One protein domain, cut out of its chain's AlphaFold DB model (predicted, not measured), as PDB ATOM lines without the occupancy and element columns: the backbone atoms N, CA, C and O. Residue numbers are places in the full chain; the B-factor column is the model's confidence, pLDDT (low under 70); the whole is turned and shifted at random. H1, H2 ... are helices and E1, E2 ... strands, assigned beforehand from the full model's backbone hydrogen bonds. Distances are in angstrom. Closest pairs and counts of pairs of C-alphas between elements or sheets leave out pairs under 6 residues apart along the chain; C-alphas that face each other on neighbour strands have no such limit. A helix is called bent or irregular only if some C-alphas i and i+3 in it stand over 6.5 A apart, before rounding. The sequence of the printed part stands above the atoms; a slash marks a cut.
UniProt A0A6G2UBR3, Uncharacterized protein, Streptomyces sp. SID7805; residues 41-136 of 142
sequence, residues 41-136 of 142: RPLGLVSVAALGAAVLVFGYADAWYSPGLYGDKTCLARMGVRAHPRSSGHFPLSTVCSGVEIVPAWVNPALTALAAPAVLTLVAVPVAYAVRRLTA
ATOM      1  N   ARG A  41    -186.248  67.381  68.042       81.19
ATOM      2  CA  ARG A  41    -186.692  66.417  69.063       81.19
ATOM      3  C   ARG A  41    -187.825  65.472  68.636       81.19
ATOM      4  O   ARG A  41    -187.647  64.278  68.841       81.19
ATOM      5  N   PRO A  42    -188.967  65.928  68.080       85.06
ATOM      6  CA  PRO A  42    -190.054  65.020  67.707       85.06
ATOM      7  C   PRO A  42    -189.622  64.010  66.643       85.06
ATOM      8  O   PRO A  42    -189.940  62.832  66.759       85.06
ATOM      9  N   LEU A  43    -188.843  64.448  65.650       85.56
ATOM     10  CA  LEU A  43    -188.326  63.558  64.618       85.56
ATOM     11  C   LEU A  43    -187.316  62.569  65.211       85.56
ATOM     12  O   LEU A  43    -187.393  61.383  64.917       85.56
ATOM     13  N   GLY A  44    -186.449  63.023  66.122       85.75
ATOM     14  CA  GLY A  44    -185.561  62.144  66.885       85.75
ATOM     15  C   GLY A  44    -186.318  61.072  67.675       85.75
ATOM     16  O   GLY A  44    -185.975  59.900  67.578       85.75
ATOM     17  N   LEU A  45    -187.389  61.436  68.391       87.19
ATOM     18  CA  LEU A  45    -188.214  60.485  69.150       87.19
ATOM     19  C   LEU A  45    -188.879  59.438  68.247       87.19
ATOM     20  O   LEU A  45    -188.836  58.252  68.566       87.19
ATOM     21  N   VAL A  46    -189.451  59.856  67.114       90.38
ATOM     22  CA  VAL A  46    -190.046  58.933  66.131       90.38
ATOM     23  C   VAL A  46    -188.988  57.995  65.557       90.38
ATOM     24  O   VAL A  46    -189.244  56.807  65.401       90.38
ATOM     25  N   SER A  47    -187.785  58.503  65.299       87.69
ATOM     26  CA  SER A  47    -186.682  57.704  64.762       87.69
ATOM     27  C   SER A  47    -186.189  56.670  65.776       87.69
ATOM     28  O   SER A  47    -186.015  55.506  65.432       87.69
ATOM     29  N   VAL A  48    -186.041  57.049  67.050       88.88
ATOM     30  CA  VAL A  48    -185.713  56.098  68.126       88.88
ATOM     31  C   VAL A  48    -186.806  55.039  68.267       88.88
ATOM     32  O   VAL A  48    -186.494  53.856  68.366       88.88
ATOM     33  N   ALA A  49    -188.080  55.435  68.230       93.44
ATOM     34  CA  ALA A  49    -189.191  54.491  68.303       93.44
ATOM     35  C   ALA A  49    -189.208  53.524  67.104       93.44
ATOM     36  O   ALA A  49    -189.395  52.325  67.292       93.44
ATOM     37  N   ALA A  50    -188.961  54.021  65.889       91.88
ATOM     38  CA  ALA A  50    -188.871  53.206  64.680       91.88
ATOM     39  C   ALA A  50    -187.685  52.228  64.727       91.88
ATOM     40  O   ALA A  50    -187.852  51.058  64.389       91.88
ATOM     41  N   LEU A  51    -186.519  52.658  65.224       90.75
ATOM     42  CA  LEU A  51    -185.395  51.755  65.487       90.75
ATOM     43  C   LEU A  51    -185.740  50.699  66.537       90.75
ATOM     44  O   LEU A  51    -185.451  49.524  66.334       90.75
ATOM     45  N   GLY A  52    -186.388  51.094  67.634       92.56
ATOM     46  CA  GLY A  52    -186.860  50.158  68.653       92.56
ATOM     47  C   GLY A  52    -187.808  49.111  68.065       92.56
ATOM     48  O   GLY A  52    -187.646  47.920  68.319       92.56
ATOM     49  N   ALA A  53    -188.741  49.531  67.208       91.88
ATOM     50  CA  ALA A  53    -189.626  48.624  66.487       91.88
ATOM     51  C   ALA A  53    -188.854  47.681  65.548       91.88
ATOM     52  O   ALA A  53    -189.150  46.489  65.522       91.88
ATOM     53  N   ALA A  54    -187.837  48.172  64.829       92.19
ATOM     54  CA  ALA A  54    -186.981  47.330  63.994       92.19
ATOM     55  C   ALA A  54    -186.243  46.268  64.825       92.19
ATOM     56  O   ALA A  54    -186.235  45.099  64.448       92.19
ATOM     57  N   VAL A  55    -185.685  46.644  65.980       91.56
ATOM     58  CA  VAL A  55    -185.013  45.712  66.900       91.56
ATOM     59  C   VAL A  55    -185.984  44.655  67.426       91.56
ATOM     60  O   VAL A  55    -185.627  43.483  67.484       91.56
ATOM     61  N   LEU A  56    -187.220  45.033  67.763       91.75
ATOM     62  CA  LEU A  56    -188.244  44.085  68.211       91.75
ATOM     63  C   LEU A  56    -188.663  43.117  67.102       91.75
ATOM     64  O   LEU A  56    -188.755  41.915  67.345       91.75
ATOM     65  N   VAL A  57    -188.884  43.619  65.882       92.69
ATOM     66  CA  VAL A  57    -189.179  42.778  64.712       92.69
ATOM     67  C   VAL A  57    -188.022  41.822  64.445       92.69
ATOM     68  O   VAL A  57    -188.259  40.638  64.216       92.69
ATOM     69  N   PHE A  58    -186.783  42.314  64.515       90.62
ATOM     70  CA  PHE A  58    -185.590  41.504  64.309       90.62
ATOM     71  C   PHE A  58    -185.470  40.428  65.382       90.62
ATOM     72  O   PHE A  58    -185.351  39.263  65.039       90.62
ATOM     73  N   GLY A  59    -185.571  40.786  66.664       88.62
ATOM     74  CA  GLY A  59    -185.469  39.831  67.769       88.62
ATOM     75  C   GLY A  59    -186.564  38.766  67.727       88.62
ATOM     76  O   GLY A  59    -186.284  37.589  67.935       88.62
ATOM     77  N   TYR A  60    -187.798  39.152  67.387       90.25
ATOM     78  CA  TYR A  60    -188.872  38.192  67.139       90.25
ATOM     79  C   TYR A  60    -188.522  37.261  65.975       90.25
ATOM     80  O   TYR A  60    -188.628  36.044  66.104       90.25
ATOM     81  N   ALA A  61    -188.110  37.814  64.836       91.06
ATOM     82  CA  ALA A  61    -187.849  37.021  63.649       91.06
ATOM     83  C   ALA A  61    -186.621  36.109  63.816       91.06
ATOM     84  O   ALA A  61    -186.670  34.947  63.422       91.06
ATOM     85  N   ASP A  62    -185.558  36.588  64.456       88.94
ATOM     86  CA  ASP A  62    -184.367  35.801  64.759       88.94
ATOM     87  C   ASP A  62    -184.722  34.632  65.690       88.94
ATOM     88  O   ASP A  62    -184.477  33.482  65.341       88.94
ATOM     89  N   ALA A  63    -185.461  34.873  66.779       86.56
ATOM     90  CA  ALA A  63    -185.885  33.804  67.688       86.56
ATOM     91  C   ALA A  63    -186.733  32.704  67.015       86.56
ATOM     92  O   ALA A  63    -186.735  31.556  67.460       86.56
ATOM     93  N   TRP A  64    -187.475  33.043  65.958       86.31
ATOM     94  CA  TRP A  64    -188.455  32.153  65.330       86.31
ATOM     95  C   TRP A  64    -188.020  31.530  64.002       86.31
ATOM     96  O   TRP A  64    -188.613  30.520  63.598       86.31
ATOM     97  N   TYR A  65    -187.067  32.145  63.305       86.44
ATOM     98  CA  TYR A  65    -186.657  31.757  61.953       86.44
ATOM     99  C   TYR A  65    -185.139  31.610  61.800       86.44
ATOM    100  O   TYR A  65    -184.695  31.029  60.809       86.44
ATOM    101  N   SER A  66    -184.334  32.084  62.754       87.19
ATOM    102  CA  SER A  66    -182.884  31.867  62.754       87.19
ATOM    103  C   SER A  66    -182.554  30.441  63.203       87.19
ATOM    104  O   SER A  66    -183.250  29.874  64.054       87.19
ATOM    105  N   PRO A  67    -181.500  29.815  62.655       84.88
ATOM    106  CA  PRO A  67    -181.089  28.488  63.091       84.88
ATOM    107  C   PRO A  67    -180.537  28.446  64.525       84.88
ATOM    108  O   PRO A  67    -180.568  27.387  65.150       84.88
ATOM    109  N   GLY A  68    -180.076  29.576  65.076       78.25
ATOM    110  CA  GLY A  68    -179.536  29.647  66.437       78.25
ATOM    111  C   GLY A  68    -178.462  28.582  66.712       78.25
ATOM    112  O   GLY A  68    -177.679  28.228  65.833       78.25
ATOM    113  N   LEU A  69    -178.444  28.041  67.934       73.50
ATOM    114  CA  LEU A  69    -177.549  26.938  68.325       73.50
ATOM    115  C   LEU A  69    -178.016  25.556  67.823       73.50
ATOM    116  O   LEU A  69    -177.247  24.601  67.876       73.50
ATOM    117  N   TYR A  70    -179.260  25.436  67.349       78.56
ATOM    118  CA  TYR A  70    -179.901  24.159  67.015       78.56
ATOM    119  C   TYR A  70    -180.585  24.224  65.643       78.56
ATOM    120  O   TYR A  70    -181.803  24.079  65.524       78.56
ATOM    121  N   GLY A  71    -179.794  24.452  64.590       77.38
ATOM    122  CA  GLY A  71    -180.318  24.689  63.241       77.38
ATOM    123  C   GLY A  71    -181.140  23.533  62.663       77.38
ATOM    124  O   GLY A  71    -182.087  23.772  61.912       77.38
ATOM    125  N   ASP A  72    -180.844  22.287  63.054       77.50
ATOM    126  CA  ASP A  72    -181.628  21.106  62.674       77.50
ATOM    127  C   ASP A  72    -183.064  21.141  63.218       77.50
ATOM    128  O   ASP A  72    -183.989  20.616  62.591       77.50
ATOM    129  N   LYS A  73    -183.266  21.784  64.373       84.00
ATOM    130  CA  LYS A  73    -184.579  21.954  65.001       84.00
ATOM    131  C   LYS A  73    -185.406  23.019  64.304       84.00
ATOM    132  O   LYS A  73    -186.618  22.852  64.220       84.00
ATOM    133  N   THR A  74    -184.787  24.065  63.768       87.06
ATOM    134  CA  THR A  74    -185.512  25.137  63.074       87.06
ATOM    135  C   THR A  74    -186.128  24.627  61.772       87.06
ATOM    136  O   THR A  74    -187.321  24.830  61.538       87.06
ATOM    137  N   CYS A  75    -185.369  23.875  60.965       88.06
ATOM    138  CA  CYS A  75    -185.918  23.230  59.769       88.06
ATOM    139  C   CYS A  75    -186.974  22.172  60.124       88.06
ATOM    140  O   CYS A  75    -188.004  22.082  59.454       88.06
ATOM    141  N   LEU A  76    -186.784  21.424  61.216       88.69
ATOM    142  CA  LEU A  76    -187.779  20.455  61.675       88.69
ATOM    143  C   LEU A  76    -189.083  21.140  62.111       88.69
ATOM    144  O   LEU A  76    -190.160  20.703  61.724       88.69
ATOM    145  N   ALA A  77    -189.002  22.234  62.868       87.88
ATOM    146  CA  ALA A  77    -190.165  22.951  63.384       87.88
ATOM    147  C   ALA A  77    -190.949  23.702  62.296       87.88
ATOM    148  O   ALA A  77    -192.160  23.869  62.420       87.88
ATOM    149  N   ARG A  78    -190.272  24.178  61.243       87.12
ATOM    150  CA  ARG A  78    -190.896  24.974  60.172       87.12
ATOM    151  C   ARG A  78    -191.289  24.171  58.942       87.12
ATOM    152  O   ARG A  78    -192.273  24.513  58.301       87.12
ATOM    153  N   MET A  79    -190.529  23.130  58.619       87.12
ATOM    154  CA  MET A  79    -190.685  22.353  57.386       87.12
ATOM    155  C   MET A  79    -190.913  20.858  57.641       87.12
ATOM    156  O   MET A  79    -191.117  20.111  56.692       87.12
ATOM    157  N   GLY A  80    -190.845  20.388  58.892       87.62
ATOM    158  CA  GLY A  80    -190.972  18.961  59.216       87.62
ATOM    159  C   GLY A  80    -189.756  18.119  58.819       87.62
ATOM    160  O   GLY A  80    -189.805  16.895  58.906       87.62
ATOM    161  N   VAL A  81    -188.653  18.749  58.401       85.62
ATOM    162  CA  VAL A  81    -187.452  18.055  57.918       85.62
ATOM    163  C   VAL A  81    -186.313  18.222  58.913       85.62
ATOM    164  O   VAL A  81    -185.895  19.338  59.212       85.62
ATOM    165  N   ARG A  82    -185.763  17.102  59.393       86.94
ATOM    166  CA  ARG A  82    -184.603  17.102  60.291       86.94
ATOM    167  C   ARG A  82    -183.304  17.244  59.496       86.94
ATOM    168  O   ARG A  82    -182.605  16.269  59.248       86.94
ATOM    169  N   ALA A  83    -183.009  18.469  59.086       86.06
ATOM    170  CA  ALA A  83    -181.800  18.822  58.354       86.06
ATOM    171  C   ALA A  83    -181.254  20.157  58.856       86.06
ATOM    172  O   ALA A  83    -182.023  21.024  59.258       86.06
ATOM    173  N   HIS A  84    -179.936  20.334  58.806       89.00
ATOM    174  CA  HIS A  84    -179.341  21.651  59.020       89.00
ATOM    175  C   HIS A  84    -179.672  22.579  57.839       89.00
ATOM    176  O   HIS A  84    -179.819  22.100  56.707       89.00
ATOM    177  N   PRO A  85    -179.784  23.898  58.071       89.94
ATOM    178  CA  PRO A  85    -179.973  24.856  56.991       89.94
ATOM    179  C   PRO A  85    -178.786  24.805  56.023       89.94
ATOM    180  O   PRO A  85    -177.636  24.672  56.436       89.94
ATOM    181  N   ARG A  86    -179.058  24.945  54.722       90.94
ATOM    182  CA  ARG A  86    -178.002  25.080  53.702       90.94
ATOM    183  C   ARG A  86    -177.292  26.425  53.797       90.94
ATOM    184  O   ARG A  86    -176.109  26.512  53.496       90.94
ATOM    185  N   SER A  87    -178.030  27.464  54.167       89.62
ATOM    186  CA  SER A  87    -177.516  28.819  54.323       89.62
ATOM    187  C   SER A  87    -178.386  29.600  55.297       89.62
ATOM    188  O   SER A  87    -179.598  29.382  55.370       89.62
ATOM    189  N   SER A  88    -177.768  30.534  56.009       89.81
ATOM    190  CA  SER A  88    -178.461  31.487  56.871       89.81
ATOM    191  C   SER A  88    -177.755  32.838  56.866       89.81
ATOM    192  O   SER A  88    -176.527  32.893  56.818       89.81
ATOM    193  N   GLY A  89    -178.527  33.917  56.941       88.06
ATOM    194  CA  GLY A  89    -178.055  35.289  57.063       88.06
ATOM    195  C   GLY A  89    -178.830  36.034  58.143       88.06
ATOM    196  O   GLY A  89    -180.016  35.784  58.346       88.06
ATOM    197  N   HIS A  90    -178.156  36.950  58.839       81.69
ATOM    198  CA  HIS A  90    -178.790  37.781  59.867       81.69
ATOM    199  C   HIS A  90    -179.340  39.100  59.308       81.69
ATOM    200  O   HIS A  90    -180.331  39.608  59.821       81.69
ATOM    201  N   PHE A  91    -178.746  39.660  58.250       81.50
ATOM    202  CA  PHE A  91    -179.311  40.831  57.580       81.50
ATOM    203  C   PHE A  91    -178.942  40.874  56.083       81.50
ATOM    204  O   PHE A  91    -177.763  41.045  55.768       81.50
ATOM    205  N   PRO A  92    -179.915  40.744  55.157       86.50
ATOM    206  CA  PRO A  92    -181.319  40.408  55.418       86.50
ATOM    207  C   PRO A  92    -181.441  39.062  56.148       86.50
ATOM    208  O   PRO A  92    -180.603  38.176  55.966       86.50
ATOM    209  N   LEU A  93    -182.456  38.936  57.007       89.31
ATOM    210  CA  LEU A  93    -182.703  37.697  57.732       89.31
ATOM    211  C   LEU A  93    -183.146  36.645  56.716       89.31
ATOM    212  O   LEU A  93    -184.156  36.827  56.036       89.31
ATOM    213  N   SER A  94    -182.392  35.560  56.610       91.75
ATOM    214  CA  SER A  94    -182.713  34.446  55.726       91.75
ATOM    215  C   SER A  94    -182.263  33.140  56.357       91.75
ATOM    216  O   SER A  94    -181.203  33.059  56.973       91.75
ATOM    217  N   THR A  95    -183.068  32.102  56.185       92.00
ATOM    218  CA  THR A  95    -182.710  30.735  56.564       92.00
ATOM    219  C   THR A  95    -183.271  29.822  55.494       92.00
ATOM    220  O   THR A  95    -184.471  29.853  55.218       92.00
ATOM    221  N   VAL A  96    -182.403  29.030  54.868       92.56
ATOM    222  CA  VAL A  96    -182.776  28.153  53.758       92.56
ATOM    223  C   VAL A  96    -182.690  26.703  54.203       92.56
ATOM    224  O   VAL A  96    -181.606  26.172  54.451       92.56
ATOM    225  N   CYS A  97    -183.840  26.040  54.246       90.88
ATOM    226  CA  CYS A  97    -183.972  24.622  54.558       90.88
ATOM    227  C   CYS A  97    -184.381  23.883  53.282       90.88
ATOM    228  O   CYS A  97    -185.387  24.224  52.670       90.88
ATOM    229  N   SER A  98    -183.607  22.884  52.847       88.25
ATOM    230  CA  SER A  98    -183.917  22.085  51.643       88.25
ATOM    231  C   SER A  98    -184.237  22.907  50.378       88.25
ATOM    232  O   SER A  98    -185.012  22.474  49.534       88.25
ATOM    233  N   GLY A  99    -183.632  24.091  50.234       88.69
ATOM    234  CA  GLY A  99    -183.852  24.990  49.093       88.69
ATOM    235  C   GLY A  99    -185.040  25.949  49.232       88.69
ATOM    236  O   GLY A  99    -185.277  26.722  48.312       88.69
ATOM    237  N   VAL A 100    -185.751  25.940  50.363       89.69
ATOM    238  CA  VAL A 100    -186.868  26.851  50.652       89.69
ATOM    239  C   VAL A 100    -186.465  27.841  51.740       89.69
ATOM    240  O   VAL A 100    -185.924  27.449  52.778       89.69
ATOM    241  N   GLU A 101    -186.734  29.123  51.508       90.88
ATOM    242  CA  GLU A 101    -186.552  30.180  52.501       90.88
ATOM    243  C   GLU A 101    -187.725  30.192  53.491       90.88
ATOM    244  O   GLU A 101    -188.886  30.265  53.095       90.88
ATOM    245  N   ILE A 102    -187.425  30.103  54.790       90.56
ATOM    246  CA  ILE A 102    -188.444  29.953  55.848       90.56
ATOM    247  C   ILE A 102    -188.873  31.277  56.500       90.56
ATOM    248  O   ILE A 102    -189.644  31.269  57.461       90.56
ATOM    249  N   VAL A 103    -188.364  32.414  56.025       92.00
ATOM    250  CA  VAL A 103    -188.646  33.733  56.604       92.00
ATOM    251  C   VAL A 103    -189.902  34.332  55.954       92.00
ATOM    252  O   VAL A 103    -190.012  34.331  54.728       92.00
ATOM    253  N   PRO A 104    -190.862  34.878  56.729       92.00
ATOM    254  CA  PRO A 104    -192.027  35.539  56.156       92.00
ATOM    255  C   PRO A 104    -191.636  36.737  55.289       92.00
ATOM    256  O   PRO A 104    -190.813  37.562  55.688       92.00
ATOM    257  N   ALA A 105    -192.326  36.904  54.160       92.25
ATOM    258  CA  ALA A 105    -192.030  37.949  53.176       92.25
ATOM    259  C   ALA A 105    -192.067  39.388  53.733       92.25
ATOM    260  O   ALA A 105    -191.498  40.289  53.127       92.25
ATOM    261  N   TRP A 106    -192.718  39.625  54.878       92.88
ATOM    262  CA  TRP A 106    -192.815  40.948  55.498       92.88
ATOM    263  C   TRP A 106    -191.606  41.326  56.367       92.88
ATOM    264  O   TRP A 106    -191.403  42.515  56.600       92.88
ATOM    265  N   VAL A 107    -190.799  40.365  56.838       94.31
ATOM    266  CA  VAL A 107    -189.729  40.625  57.825       94.31
ATOM    267  C   VAL A 107    -188.662  41.552  57.246       94.31
ATOM    268  O   VAL A 107    -188.430  42.635  57.782       94.31
ATOM    269  N   ASN A 108    -188.045  41.171  56.126       94.06
ATOM    270  CA  ASN A 108    -186.961  41.950  55.521       94.06
ATOM    271  C   ASN A 108    -187.421  43.345  55.050       94.06
ATOM    272  O   ASN A 108    -186.738  44.327  55.366       94.06
ATOM    273  N   PRO A 109    -188.589  43.497  54.391       95.25
ATOM    274  CA  PRO A 109    -189.136  44.814  54.077       95.25
ATOM    275  C   PRO A 109    -189.437  45.661  55.315       95.25
ATOM    276  O   PRO A 109    -189.084  46.837  55.327       95.25
ATOM    277  N   ALA A 110    -190.040  45.092  56.365       94.94
ATOM    278  CA  ALA A 110    -190.363  45.835  57.584       94.94
ATOM    279  C   ALA A 110    -189.100  46.318  58.305       94.94
ATOM    280  O   ALA A 110    -189.016  47.486  58.679       94.94
ATOM    281  N   LEU A 111    -188.091  45.453  58.445       93.56
ATOM    282  CA  LEU A 111    -186.802  45.828  59.024       93.56
ATOM    283  C   LEU A 111    -186.138  46.953  58.233       93.56
ATOM    284  O   LEU A 111    -185.695  47.937  58.821       93.56
ATOM    285  N   THR A 112    -186.120  46.841  56.906       92.69
ATOM    286  CA  THR A 112    -185.528  47.859  56.031       92.69
ATOM    287  C   THR A 112    -186.279  49.187  56.141       92.69
ATOM    288  O   THR A 112    -185.661  50.233  56.330       92.69
ATOM    289  N   ALA A 113    -187.614  49.151  56.091       94.00
ATOM    290  CA  ALA A 113    -188.466  50.335  56.154       94.00
ATOM    291  C   ALA A 113    -188.449  51.029  57.524       94.00
ATOM    292  O   ALA A 113    -188.680  52.232  57.591       94.00
ATOM    293  N   LEU A 114    -188.178  50.303  58.609       91.50
ATOM    294  CA  LEU A 114    -188.075  50.878  59.949       91.50
ATOM    295  C   LEU A 114    -186.657  51.374  60.243       91.50
ATOM    296  O   LEU A 114    -186.482  52.509  60.683       91.50
ATOM    297  N   ALA A 115    -185.638  50.553  59.983       89.94
ATOM    298  CA  ALA A 115    -184.266  50.856  60.373       89.94
ATOM    299  C   ALA A 115    -183.616  51.910  59.472       89.94
ATOM    300  O   ALA A 115    -183.026  52.859  59.983       89.94
ATOM    301  N   ALA A 116    -183.738  51.790  58.146       90.38
ATOM    302  CA  ALA A 116    -183.037  52.681  57.223       90.38
ATOM    303  C   ALA A 116    -183.420  54.165  57.407       90.38
ATOM    304  O   ALA A 116    -182.522  54.974  57.658       90.38
ATOM    305  N   PRO A 117    -184.707  54.568  57.355       87.56
ATOM    306  CA  PRO A 117    -185.054  55.974  57.541       87.56
ATOM    307  C   PRO A 117    -184.774  56.447  58.964       87.56
ATOM    308  O   PRO A 117    -184.383  57.598  59.137       87.56
ATOM    309  N   ALA A 118    -184.930  55.590  59.976       88.62
ATOM    310  CA  ALA A 118    -184.651  55.951  61.357       88.62
ATOM    311  C   ALA A 118    -183.163  56.248  61.601       88.62
ATOM    312  O   ALA A 118    -182.836  57.262  62.214       88.62
ATOM    313  N   VAL A 119    -182.250  55.428  61.068       89.31
ATOM    314  CA  VAL A 119    -180.803  55.699  61.123       89.31
ATOM    315  C   VAL A 119    -180.473  56.979  60.360       89.31
ATOM    316  O   VAL A 119    -179.796  57.860  60.893       89.31
ATOM    317  N   LEU A 120    -180.991  57.121  59.135       88.69
ATOM    318  CA  LEU A 120    -180.747  58.303  58.308       88.69
ATOM    319  C   LEU A 120    -181.196  59.586  59.009       88.69
ATOM    320  O   LEU A 120    -180.457  60.565  59.046       88.69
ATOM    321  N   THR A 121    -182.390  59.587  59.594       85.88
ATOM    322  CA  THR A 121    -182.939  60.758  60.287       85.88
ATOM    323  C   THR A 121    -182.235  61.035  61.609       85.88
ATOM    324  O   THR A 121    -181.981  62.201  61.907       85.88
ATOM    325  N   LEU A 122    -181.818  60.016  62.364       86.44
ATOM    326  CA  LEU A 122    -181.022  60.215  63.579       86.44
ATOM    327  C   LEU A 122    -179.683  60.901  63.317       86.44
ATOM    328  O   LEU A 122    -179.215  61.634  64.184       86.44
ATOM    329  N   VAL A 123    -179.088  60.712  62.138       83.56
ATOM    330  CA  VAL A 123    -177.827  61.366  61.757       83.56
ATOM    331  C   VAL A 123    -178.079  62.703  61.060       83.56
ATOM    332  O   VAL A 123    -177.550  63.737  61.468       83.56
ATOM    333  N   ALA A 124    -178.914  62.718  60.020       81.38
ATOM    334  CA  ALA A 124    -179.089  63.881  59.156       81.38
ATOM    335  C   ALA A 124    -179.771  65.056  59.870       81.38
ATOM    336  O   ALA A 124    -179.434  66.212  59.623       81.38
ATOM    337  N   VAL A 125    -180.720  64.784  60.768       82.50
ATOM    338  CA  VAL A 125    -181.521  65.818  61.434       82.50
ATOM    339  C   VAL A 125    -180.706  66.661  62.420       82.50
ATOM    340  O   VAL A 125    -180.782  67.888  62.315       82.50
ATOM    341  N   PRO A 126    -179.922  66.095  63.362       79.44
ATOM    342  CA  PRO A 126    -179.090  66.910  64.244       79.44
ATOM    343  C   PRO A 126    -178.008  67.673  63.477       79.44
ATOM    344  O   PRO A 126    -177.768  68.834  63.799       79.44
ATOM    345  N   VAL A 127    -177.419  67.079  62.430       83.12
ATOM    346  CA  VAL A 127    -176.439  67.761  61.567       83.12
ATOM    347  C   VAL A 127    -177.087  68.943  60.847       83.12
ATOM    348  O   VAL A 127    -176.611  70.071  60.960       83.12
ATOM    349  N   ALA A 128    -178.219  68.730  60.174       84.25
ATOM    350  CA  ALA A 128    -178.945  69.792  59.483       84.25
ATOM    351  C   ALA A 128    -179.419  70.887  60.447       84.25
ATOM    352  O   ALA A 128    -179.382  72.071  60.111       84.25
ATOM    353  N   TYR A 129    -179.847  70.513  61.655       83.44
ATOM    354  CA  TYR A 129    -180.225  71.466  62.692       83.44
ATOM    355  C   TYR A 129    -179.027  72.290  63.176       83.44
ATOM    356  O   TYR A 129    -179.145  73.508  63.299       83.44
ATOM    357  N   ALA A 130    -177.873  71.658  63.411       83.81
ATOM    358  CA  ALA A 130    -176.647  72.341  63.812       83.81
ATOM    359  C   ALA A 130    -176.177  73.327  62.734       83.81
ATOM    360  O   ALA A 130    -175.958  74.496  63.043       83.81
ATOM    361  N   VAL A 131    -176.125  72.898  61.468       83.88
ATOM    362  CA  VAL A 131    -175.773  73.762  60.328       83.88
ATOM    363  C   VAL A 131    -176.730  74.947  60.239       83.88
ATOM    364  O   VAL A 131    -176.287  76.091  60.240       83.88
ATOM    365  N   ARG A 132    -178.047  74.701  60.260       81.75
ATOM    366  CA  ARG A 132    -179.044  75.780  60.200       81.75
ATOM    367  C   ARG A 132    -178.946  76.739  61.380       81.75
ATOM    368  O   ARG A 132    -179.233  77.917  61.213       81.75
ATOM    369  N   ARG A 133    -178.587  76.251  62.571       80.12
ATOM    370  CA  ARG A 133    -178.411  77.095  63.757       80.12
ATOM    371  C   ARG A 133    -177.199  78.013  63.608       80.12
ATOM    372  O   ARG A 133    -177.276  79.151  64.049       80.12
ATOM    373  N   LEU A 134    -176.122  77.532  62.988       79.81
ATOM    374  CA  LEU A 134    -174.915  78.318  62.719       79.81
ATOM    375  C   LEU A 134    -175.128  79.360  61.610       79.81
ATOM    376  O   LEU A 134    -174.521  80.422  61.654       79.81
ATOM    377  N   THR A 135    -176.003  79.080  60.640       78.38
ATOM    378  CA  THR A 135    -176.280  79.975  59.501       78.38
ATOM    379  C   THR A 135    -177.508  80.870  59.695       78.38
ATOM    380  O   THR A 135    -177.863  81.625  58.792       78.38
ATOM    381  N   ALA A 136    -178.223  80.753  60.816       70.69
ATOM    382  CA  ALA A 136    -179.432  81.532  61.057       70.69
ATOM    383  C   ALA A 136    -179.079  82.995  61.366       70.69
ATOM    384  O   ALA A 136    -178.588  83.308  62.447       70.69
TER     385      ALA A 136
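AT A GLANCE: This is residues 41 to 136 of the 142 residues of an uncharacterized protein of Streptomyces sp. SID7805 (UniProt A0A6G2UBR3). What shape do these atoms make? Two long helices, H1 and H3, lie side by side and run opposite ways as a long rod, with a small head where H1 ends and H3 begins, made of the short helix H2 and the two-stranded hairpin E1 E2. At the other end of the rod, residues 127 to 136, of which 127 to 134 belong to H3, stick out alone. What is it built of, and how large is it? The printed part has 96 residues, with three named helices and two named strands in the order H1 H2 E1 E2 H3, a sheet E1 - E2 that is antiparallel, and the class mostly helix. It is only just loose, close to extended, with a radius of gyration of the C-alphas of 18.4 A and spans of 64 by 22 by 18 A.

HOW THE PARTS SIT: How do the two long helices stand to each other? H1, residues 41 to 65, touches H3, residues 107 to 134, at a shallow tilt of 23 degrees, opposite ways. Their closest C-alphas are those of Ser 47 and Ala 118, 4.3 A apart. What follows H1 along the chain? H2, residues 71 to 79, is close to H1 but not clearly touching, and about perpendicular to it at 89 degrees; their closest C-alphas, those of Tyr 65 and Thr 74, are 6.8 A apart. H2 and H3 are apart. How do the strands pair? E1, residues 87 to 90, and E2, residues 93 to 97, form a hairpin and are antiparallel at 162 degrees, with N 89 and O 94 at 2.8 A and N 96 and O 87 at 2.9 A, within hydrogen-bond range. The closest C-alphas of E2 and H2 are those of Cys 97 and Cys 75, 5.7 A apart, and of E2 and H1 those of Thr 95 and Tyr 65, 6.8 A apart. Are the helices' backbones in order? In H1 and H2 every O i to N i+4 pair is within hydrogen-bond range, and in H3 21 of 24 are.

IN THESE COORDINATES: Where does the first helix run? H1 begins at C-alpha 41 (-186.692, 66.417, 69.063) and ends at C-alpha 65 (-186.657, 31.757, 61.953), 35.4 A away. How long are the short elements? From first to last C-alpha, H2 is 12.1 A long, E1 10.6 A and E2 13.5 A. Where does the last helix end? H3 runs 40.8 A from C-alpha 107 to C-alpha 134 at (-174.915, 78.318, 62.719); it is neither bent nor irregular, but only just: C-alphas 114 and 117 are 6.4 A apart.

THE WHOLE: How far does it reach? The two C-alphas farthest apart, those of Arg 82 and Ala 136, are 64.6 A apart. Is there a cut or a long link? The printed part has no cut; the links H1 to H2 and E1 to E2 are tight, and H2 to E1 and E2 to H3 are short. How confident is the model? The mean pLDDT of the printed part is 87.5, and no printed residue is under 70.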